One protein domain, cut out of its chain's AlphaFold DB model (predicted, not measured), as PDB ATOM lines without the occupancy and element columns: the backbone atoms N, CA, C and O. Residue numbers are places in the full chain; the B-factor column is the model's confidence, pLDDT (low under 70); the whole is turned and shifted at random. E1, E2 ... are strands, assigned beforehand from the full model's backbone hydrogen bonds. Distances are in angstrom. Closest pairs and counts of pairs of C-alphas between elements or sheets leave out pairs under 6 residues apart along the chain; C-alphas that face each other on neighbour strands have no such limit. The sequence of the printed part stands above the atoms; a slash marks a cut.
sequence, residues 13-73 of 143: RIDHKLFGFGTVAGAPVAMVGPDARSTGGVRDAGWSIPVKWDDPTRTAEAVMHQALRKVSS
ATOM      1  N   ARG A  13    -102.046-129.095  21.922       94.56
ATOM      2  CA  ARG A  13    -103.259-129.734  22.393       94.56
ATOM      3  C   ARG A  13    -104.165-130.008  21.207       94.56
ATOM      4  O   ARG A  13    -104.471-129.090  20.442       94.56
ATOM      5  N   ILE A  14    -104.632-131.244  21.081       94.81
ATOM      6  CA  ILE A  14    -105.470-131.683  19.966       94.81
ATOM      7  C   ILE A  14    -106.712-132.425  20.457       94.81
ATOM      8  O   ILE A  14    -106.708-133.026  21.530       94.81
ATOM      9  N   ASP A  15    -107.765-132.376  19.650       93.88
ATOM     10  CA  ASP A  15    -109.001-133.140  19.811       93.88
ATOM     11  C   ASP A  15    -109.204-134.070  18.608       93.88
ATOM     12  O   ASP A  15    -108.984-133.681  17.454       93.88
ATOM     13  N   HIS A  16    -109.635-135.298  18.884       94.25
ATOM     14  CA  HIS A  16    -110.013-136.302  17.903       94.25
ATOM     15  C   HIS A  16    -111.403-136.847  18.218       94.25
ATOM     16  O   HIS A  16    -111.650-137.393  19.291       94.25
ATOM     17  N   LYS A  17    -112.291-136.845  17.218       86.88
ATOM     18  CA  LYS A  17    -113.707-137.218  17.375       86.88
ATOM     19  C   LYS A  17    -113.950-138.568  18.071       86.88
ATOM     20  O   LYS A  17    -114.969-138.728  18.734       86.88
ATOM     21  N   LEU A  18    -113.063-139.551  17.886       86.00
ATOM     22  CA  LEU A  18    -113.206-140.893  18.481       86.00
ATOM     23  C   LEU A  18    -112.331-141.135  19.715       86.00
ATOM     24  O   LEU A  18    -112.645-142.018  20.508       86.00
ATOM     25  N   PHE A  19    -111.216-140.415  19.842       87.00
ATOM     26  CA  PHE A  19    -110.203-140.689  20.872       87.00
ATOM     27  C   PHE A  19    -110.173-139.608  21.954       87.00
ATOM     28  O   PHE A  19    -109.541-139.803  22.987       87.00
ATOM     29  N   GLY A  20    -110.921-138.522  21.757       89.50
ATOM     30  CA  GLY A  20    -110.950-137.378  22.648       89.50
ATOM     31  C   GLY A  20    -109.671-136.563  22.535       89.50
ATOM     32  O   GLY A  20    -109.079-136.449  21.460       89.50
ATOM     33  N   PHE A  21    -109.255-135.996  23.660       92.88
ATOM     34  CA  PHE A  21    -108.102-135.117  23.712       92.88
ATOM     35  C   PHE A  21    -106.778-135.866  23.833       92.88
ATOM     36  O   PHE A  21    -106.666-136.930  24.451       92.88
ATOM     37  N   GLY A  22    -105.751-135.240  23.280       94.06
ATOM     38  CA  GLY A  22    -104.373-135.653  23.445       94.06
ATOM     39  C   GLY A  22    -103.420-134.494  23.221       94.06
ATOM     40  O   GLY A  22    -103.822-133.347  22.999       94.06
ATOM     41  N   THR A  23    -102.139-134.815  23.277       95.19
ATOM     42  CA  THR A  23    -101.047-133.878  23.045       95.19
ATOM     43  C   THR A  23    -100.137-134.442  21.968       95.19
ATOM     44  O   THR A  23     -99.818-135.633  21.983       95.19
ATOM     45  N   VAL A  24     -99.721-133.596  21.026       95.19
ATOM     46  CA  VAL A  24     -98.741-133.981  20.008       95.19
ATOM     47  C   VAL A  24     -97.429-134.331  20.708       95.19
ATOM     48  O   VAL A  24     -96.856-133.509  21.420       95.19
ATOM     49  N   ALA A  25     -96.982-135.573  20.542       93.75
ATOM     50  CA  ALA A  25     -95.896-136.163  21.324       93.75
ATOM     51  C   ALA A  25     -94.520-136.081  20.642       93.75
ATOM     52  O   ALA A  25     -93.542-136.598  21.175       93.75
ATOM     53  N   GLY A  26     -94.447-135.488  19.450       91.81
ATOM     54  CA  GLY A  26     -93.217-135.352  18.682       91.81
ATOM     55  C   GLY A  26     -93.450-134.694  17.326       91.81
ATOM     56  O   GLY A  26     -94.569-134.300  16.990       91.81
ATOM     57  N   ALA A  27     -92.388-134.606  16.529       90.62
ATOM     58  CA  ALA A  27     -92.437-133.966  15.221       90.62
ATOM     59  C   ALA A  27     -93.395-134.691  14.243       90.62
ATOM     60  O   ALA A  27     -93.307-135.914  14.087       90.62
ATOM     61  N   PRO A  28     -94.273-133.954  13.535       91.81
ATOM     62  CA  PRO A  28     -95.062-134.486  12.430       91.81
ATOM     63  C   PRO A  28     -94.205-135.145  11.348       91.81
ATOM     64  O   PRO A  28     -93.190-134.598  10.918       91.81
ATOM     65  N   VAL A  29     -94.668-136.284  10.834       91.81
ATOM     66  CA  VAL A  29     -94.001-137.016   9.751       91.81
ATOM     67  C   VAL A  29     -94.784-136.835   8.455       91.81
ATOM     68  O   VAL A  29     -95.967-137.175   8.385       91.81
ATOM     69  N   ALA A  30     -94.134-136.300   7.419       90.69
ATOM     70  CA  ALA A  30     -94.733-136.170   6.095       90.69
ATOM     71  C   ALA A  30     -94.983-137.557   5.489       90.69
ATOM     72  O   ALA A  30     -94.095-138.409   5.465       90.69
ATOM     73  N   MET A  31     -96.193-137.772   4.983       88.44
ATOM     74  CA  MET A  31     -96.608-139.021   4.361       88.44
ATOM     75  C   MET A  31     -96.776-138.822   2.862       88.44
ATOM     76  O   MET A  31     -97.329-137.821   2.407       88.44
ATOM     77  N   VAL A  32     -96.355-139.823   2.097       86.75
ATOM     78  CA  VAL A  32     -96.534-139.876   0.648       86.75
ATOM     79  C   VAL A  32     -97.325-141.131   0.285       86.75
ATOM     80  O   VAL A  32     -97.186-142.170   0.929       86.75
ATOM     81  N   GLY A  33     -98.207-141.033  -0.707       83.00
ATOM     82  CA  GLY A  33     -99.118-142.109  -1.095       83.00
ATOM     83  C   GLY A  33     -99.241-142.257  -2.609       83.00
ATOM     84  O   GLY A  33     -98.838-141.359  -3.347       83.00
ATOM     85  N   PRO A  34     -99.796-143.378  -3.097       82.62
ATOM     86  CA  PRO A  34     -99.916-143.634  -4.527       82.62
ATOM     87  C   PRO A  34    -100.790-142.577  -5.212       82.62
ATOM     88  O   PRO A  34    -101.857-142.198  -4.714       82.62
ATOM     89  N   ASP A  35    -100.332-142.100  -6.364       84.56
ATOM     90  CA  ASP A  35    -101.089-141.188  -7.209       84.56
ATOM     91  C   ASP A  35    -102.028-141.977  -8.127       84.56
ATOM     92  O   ASP A  35    -101.600-142.684  -9.035       84.56
ATOM     93  N   ALA A  36    -103.336-141.817  -7.926       80.75
ATOM     94  CA  ALA A  36    -104.355-142.464  -8.751       80.75
ATOM     95  C   ALA A  36    -104.320-142.022 -10.230       80.75
ATOM     96  O   ALA A  36    -104.959-142.654 -11.069       80.75
ATOM     97  N   ARG A  37    -103.611-140.932 -10.558       82.75
ATOM     98  CA  ARG A  37    -103.484-140.400 -11.924       82.75
ATOM     99  C   ARG A  37    -102.254-140.911 -12.677       82.75
ATOM    100  O   ARG A  37    -102.144-140.641 -13.869       82.75
ATOM    101  N   SER A  38    -101.346-141.626 -12.013       81.31
ATOM    102  CA  SER A  38    -100.089-142.087 -12.606       81.31
ATOM    103  C   SER A  38     -99.724-143.481 -12.104       81.31
ATOM    104  O   SER A  38     -99.576-143.714 -10.906       81.31
ATOM    105  N   THR A  39     -99.529-144.423 -13.025       73.94
ATOM    106  CA  THR A  39     -99.054-145.776 -12.725       73.94
ATOM    107  C   THR A  39     -97.597-145.705 -12.251       73.94
ATOM    108  O   THR A  39     -96.670-145.675 -13.053       73.94
ATOM    109  N   GLY A  40     -97.404-145.631 -10.929       76.88
ATOM    110  CA  GLY A  40     -96.095-145.474 -10.278       76.88
ATOM    111  C   GLY A  40     -95.809-144.069  -9.736       76.88
ATOM    112  O   GLY A  40     -94.734-143.841  -9.188       76.88
ATOM    113  N   GLY A  41     -96.754-143.130  -9.860       79.50
ATOM    114  CA  GLY A  41     -96.644-141.813  -9.239       79.50
ATOM    115  C   GLY A  41     -96.876-141.869  -7.730       79.50
ATOM    116  O   GLY A  41     -97.674-142.667  -7.234       79.50
ATOM    117  N   VAL A  42     -96.198-140.987  -6.998       83.62
ATOM    118  CA  VAL A  42     -96.416-140.767  -5.568       83.62
ATOM    119  C   VAL A  42     -96.790-139.297  -5.371       83.62
ATOM    120  O   VAL A  42     -96.215-138.424  -6.018       83.62
ATOM    121  N   ARG A  43     -97.762-139.024  -4.500       84.12
ATOM    122  CA  ARG A  43     -98.209-137.676  -4.127       84.12
ATOM    123  C   ARG A  43     -98.145-137.465  -2.620       84.12
ATOM    124  O   ARG A  43     -98.241-138.429  -1.858       84.12
ATOM    125  N   ASP A  44     -98.084-136.207  -2.201       83.38
ATOM    126  CA  ASP A  44     -98.229-135.833  -0.794       83.38
ATOM    127  C   ASP A  44     -99.581-136.326  -0.257       83.38
ATOM    128  O   ASP A  44    -100.644-136.039  -0.817       83.38
ATOM    129  N   ALA A  45     -99.534-137.095   0.829       84.88
ATOM    130  CA  ALA A  45    -100.691-137.669   1.513       84.88
ATOM    131  C   ALA A  45    -100.969-136.982   2.864       84.88
ATOM    132  O   ALA A  45    -101.797-137.451   3.646       84.88
ATOM    133  N   GLY A  46    -100.298-135.858   3.129       90.06
ATOM    134  CA  GLY A  46    -100.420-135.082   4.359       90.06
ATOM    135  C   GLY A  46     -99.416-135.509   5.425       90.06
ATOM    136  O   GLY A  46     -98.289-135.884   5.118       90.06
ATOM    137  N   TRP A  47     -99.832-135.423   6.687       93.50
ATOM    138  CA  TRP A  47     -98.969-135.614   7.852       93.50
ATOM    139  C   TRP A  47     -99.514-136.688   8.792       93.50
ATOM    140  O   TRP A  47    -100.708-136.676   9.108       93.50
ATOM    141  N   SER A  48     -98.628-137.570   9.253       94.00
ATOM    142  CA  SER A  48     -98.840-138.469  10.386       94.00
ATOM    143  C   SER A  48     -98.346-137.783  11.656       94.00
ATOM    144  O   SER A  48     -97.201-137.334  11.717       94.00
ATOM    145  N   ILE A  49     -99.221-137.662  12.648       95.88
ATOM    146  CA  ILE A  49     -98.971-136.903  13.871       95.88
ATOM    147  C   ILE A  49     -98.869-137.883  15.034       95.88
ATOM    148  O   ILE A  49     -99.856-138.575  15.292       95.88
ATOM    149  N   PRO A  50     -97.726-137.965  15.735       95.69
ATOM    150  CA  PRO A  50     -97.621-138.762  16.950       95.69
ATOM    151  C   PRO A  50     -98.432-138.103  18.071       95.69
ATOM    152  O   PRO A  50     -98.272-136.912  18.341       95.69
ATOM    153  N   VAL A  51     -99.307-138.863  18.729       95.31
ATOM    154  CA  VAL A  51    -100.216-138.341  19.757       95.31
ATOM    155  C   VAL A  51    -100.125-139.176  21.026       95.31
ATOM    156  O   VAL A  51    -100.269-140.396  21.006       95.31
ATOM    157  N   LYS A  52     -99.968-138.488  22.156       94.62
ATOM    158  CA  LYS A  52    -100.201-139.041  23.487       94.62
ATOM    159  C   LYS A  52    -101.623-138.688  23.916       94.62
ATOM    160  O   LYS A  52    -101.910-137.522  24.182       94.62
ATOM    161  N   TRP A  53    -102.508-139.680  23.960       94.88
ATOM    162  CA  TRP A  53    -103.890-139.500  24.412       94.88
ATOM    163  C   TRP A  53    -103.967-139.364  25.927       94.88
ATOM    164  O   TRP A  53    -103.172-139.961  26.654       94.88
ATOM    165  N   ASP A  54    -104.955-138.609  26.403       92.81
ATOM    166  CA  ASP A  54    -105.206-138.517  27.839       92.81
ATOM    167  C   ASP A  54    -105.877-139.773  28.400       92.81
ATOM    168  O   ASP A  54    -105.665-140.133  29.556       92.81
ATOM    169  N   ASP A  55    -106.723-140.414  27.591       89.94
ATOM    170  CA  ASP A  55    -107.337-141.691  27.925       89.94
ATOM    171  C   ASP A  55    -106.299-142.804  27.690       89.94
ATOM    172  O   ASP A  55    -105.962-143.096  26.537       89.94
ATOM    173  N   PRO A  56    -105.799-143.458  28.756       85.56
ATOM    174  CA  PRO A  56    -104.733-144.449  28.648       85.56
ATOM    175  C   PRO A  56    -105.175-145.726  27.923       85.56
ATOM    176  O   PRO A  56    -104.337-146.552  27.572       85.56
ATOM    177  N   THR A  57    -106.479-145.919  27.698       86.69
ATOM    178  CA  THR A  57    -106.989-147.060  26.928       86.69
ATOM    179  C   THR A  57    -106.830-146.869  25.418       86.69
ATOM    180  O   THR A  57    -107.033-147.811  24.648       86.69
ATOM    181  N   ARG A  58    -106.450-145.665  24.962       87.44
ATOM    182  CA  ARG A  58    -106.234-145.358  23.545       87.44
ATOM    183  C   ARG A  58    -104.792-145.648  23.151       87.44
ATOM    184  O   ARG A  58    -103.865-144.976  23.584       87.44
ATOM    185  N   THR A  59    -104.624-146.628  22.270       85.69
ATOM    186  CA  THR A  59    -103.309-147.126  21.834       85.69
ATOM    187  C   THR A  59    -102.877-146.606  20.464       85.69
ATOM    188  O   THR A  59    -101.853-147.032  19.943       85.69
ATOM    189  N   ALA A  60    -103.666-145.738  19.824       86.06
ATOM    190  CA  ALA A  60    -103.317-145.193  18.517       86.06
ATOM    191  C   ALA A  60    -102.170-144.182  18.662       86.06
ATOM    192  O   ALA A  60    -102.407-143.029  18.994       86.06
ATOM    193  N   GLU A  61    -100.934-144.606  18.418       87.88
ATOM    194  CA  GLU A  61     -99.747-143.769  18.652       87.88
ATOM    195  C   GLU A  61     -99.591-142.629  17.640       87.88
ATOM    196  O   GLU A  61     -98.992-141.604  17.957       87.88
ATOM    197  N   ALA A  62    -100.138-142.783  16.430       91.62
ATOM    198  CA  ALA A  62    -100.106-141.747  15.407       91.62
ATOM    199  C   ALA A  62    -101.403-141.690  14.595       91.62
ATOM    200  O   ALA A  62    -102.001-142.718  14.267       91.62
ATOM    201  N   VAL A  63    -101.832-140.475  14.256       92.94
ATOM    202  CA  VAL A  63    -103.072-140.211  13.516       92.94
ATOM    203  C   VAL A  63    -102.821-139.185  12.414       92.94
ATOM    204  O   VAL A  63    -102.002-138.280  12.552       92.94
ATOM    205  N   MET A  64    -103.534-139.318  11.295       92.56
ATOM    206  CA  MET A  64    -103.465-138.348  10.202       92.56
ATOM    207  C   MET A  64    -103.948-136.968  10.667       92.56
ATOM    208  O   MET A  64    -105.034-136.861  11.234       92.56
ATOM    209  N   HIS A  65    -103.201-135.908  10.346       92.06
ATOM    210  CA  HIS A  65    -103.504-134.531  10.774       92.06
ATOM    211  C   HIS A  65    -104.946-134.080  10.485       92.06
ATOM    212  O   HIS A  65    -105.535-133.365  11.281       92.06
ATOM    213  N   GLN A  66    -105.545-134.534   9.380       90.88
ATOM    214  CA  GLN A  66    -106.920-134.201   8.988       90.88
ATOM    215  C   GLN A  66    -107.996-134.715   9.960       90.88
ATOM    216  O   GLN A  66    -109.131-134.250   9.923       90.88
ATOM    217  N   ALA A  67    -107.663-135.698  10.800       92.38
ATOM    218  CA  ALA A  67    -108.556-136.203  11.837       92.38
ATOM    219  C   ALA A  67    -108.393-135.449  13.170       92.38
ATOM    220  O   ALA A  67    -109.129-135.724  14.117       92.38
ATOM    221  N   LEU A  68    -107.437-134.519  13.248       94.12
ATOM    222  CA  LEU A  68    -107.098-133.773  14.450       94.12
ATOM    223  C   LEU A  68    -107.543-132.320  14.322       94.12
ATOM    224  O   LEU A  68    -107.342-131.668  13.297       94.12
ATOM    225  N   ARG A  69    -108.101-131.788  15.406       93.94
ATOM    226  CA  ARG A  69    -108.361-130.360  15.565       93.94
ATOM    227  C   ARG A  69    -107.400-129.797  16.600       93.94
ATOM    228  O   ARG A  69    -107.375-130.282  17.726       93.94
ATOM    229  N   LYS A  70    -106.653-128.746  16.249       93.44
ATOM    230  CA  LYS A  70    -105.857-127.991  17.224       93.44
ATOM    231  C   LYS A  70    -106.784-127.274  18.206       93.44
ATOM    232  O   LYS A  70    -107.721-126.589  17.799       93.44
ATOM    233  N   VAL A  71    -106.506-127.456  19.489       91.62
ATOM    234  CA  VAL A  71    -107.244-126.884  20.618       91.62
ATOM    235  C   VAL A  71    -106.470-125.718  21.215       91.62
ATOM    236  O   VAL A  71    -107.036-124.659  21.462       91.62
ATOM    237  N   SER A  72    -105.173-125.904  21.452       91.31
ATOM    238  CA  SER A  72    -104.321-124.906  22.092       91.31
ATOM    239  C   SER A  72    -102.855-125.183  21.777       91.31
ATOM    240  O   SER A  72    -102.473-126.343  21.640       91.31
ATOM    241  N   SER A  73    -102.045-124.133  21.672       90.69
ATOM    242  CA  SER A  73    -100.583-124.252  21.645       90.69
ATOM    243  C   SER A  73    -100.022-124.184  23.074       90.69
ATOM    244  O   SER A  73    -100.625-123.498  23.910       90.69
TER     245      SER A  73
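This is residues 13 to 73 of the 143 residues of an uncharacterized protein of Burkholderia sp. GAS332 (UniProt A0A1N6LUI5). This is a small head of short strands with one long hairpin arm, made by E3 and the first half of E4, reaching away from it. In the head, E1, E2, E5, E6 and the last part of E4 curve part-way round as an open ring, with E5 and E6 apart; the long strand E4 belongs to both head and arm. The printed part has 61 residues with six named strands, E1 to E6 in order along it, and no named helix; the class is all strand, in one branched, strongly twisted, antiparallel sheet. The whole is loose and elongated, with a radius of gyration of the C-alphas of 13.7 A and spans of 42 by 24 by 19 A.

Start at E1, residues 13 to 16, and go on to E2, residues 20 to 24: they form an antiparallel hairpin at 137 degrees, where you find N 14 and O 22 3.0 A apart. On the other side of E1 is E6, residues 69 to 72, antiparallel at 152 degrees, with N 15 and O 69 2.9 A apart. Next look at E3, residues 29 to 34, and E4, residues 42 to 53, a hairpin at 139 degrees; N 31 and O 46 are 2.8 A apart. E4 pairs in a staggered way: with E3 over residues 42 to 48, with E5, residues 62 to 64, over 48 to 50, and with E2 over 51 to 53. E2 and E3 lie on one side of E4, E5 on the other. Between E2 and E4, antiparallel, N 23 and O 52 are 2.9 A apart; between E4 and E5, a hairpin at 134 degrees, N 63 and O 49 are 2.9 A apart. E3, E4 and E5 make a meander, each strand the antiparallel neighbour of the one before. E3 and E5 are apart.

Find C-alpha 13 at (-103.259, -129.734, 22.393), where E1 begins and runs 10.4 A. E2 then runs 12.9 A and E3 16.8 A. E4 is the longest strand, 30.9 A from C-alpha 42 at (-96.416, -140.767, -5.568) to C-alpha 53 at (-103.890, -139.500, 24.412). E5 is 7.1 A long, and E6, 9.4 A long, ends at C-alpha 72, (-104.321, -124.906, 22.092).

Look for the two C-alphas farthest apart, those of Thr 39 and Pro 56, at 41.8 A. The C-alphas of Arg 13 and Ser 73, the first and last printed, are 6.1 A apart. The printed part has no cut and no long link. Its mean pLDDT is 89.4, and no printed residue is under 70.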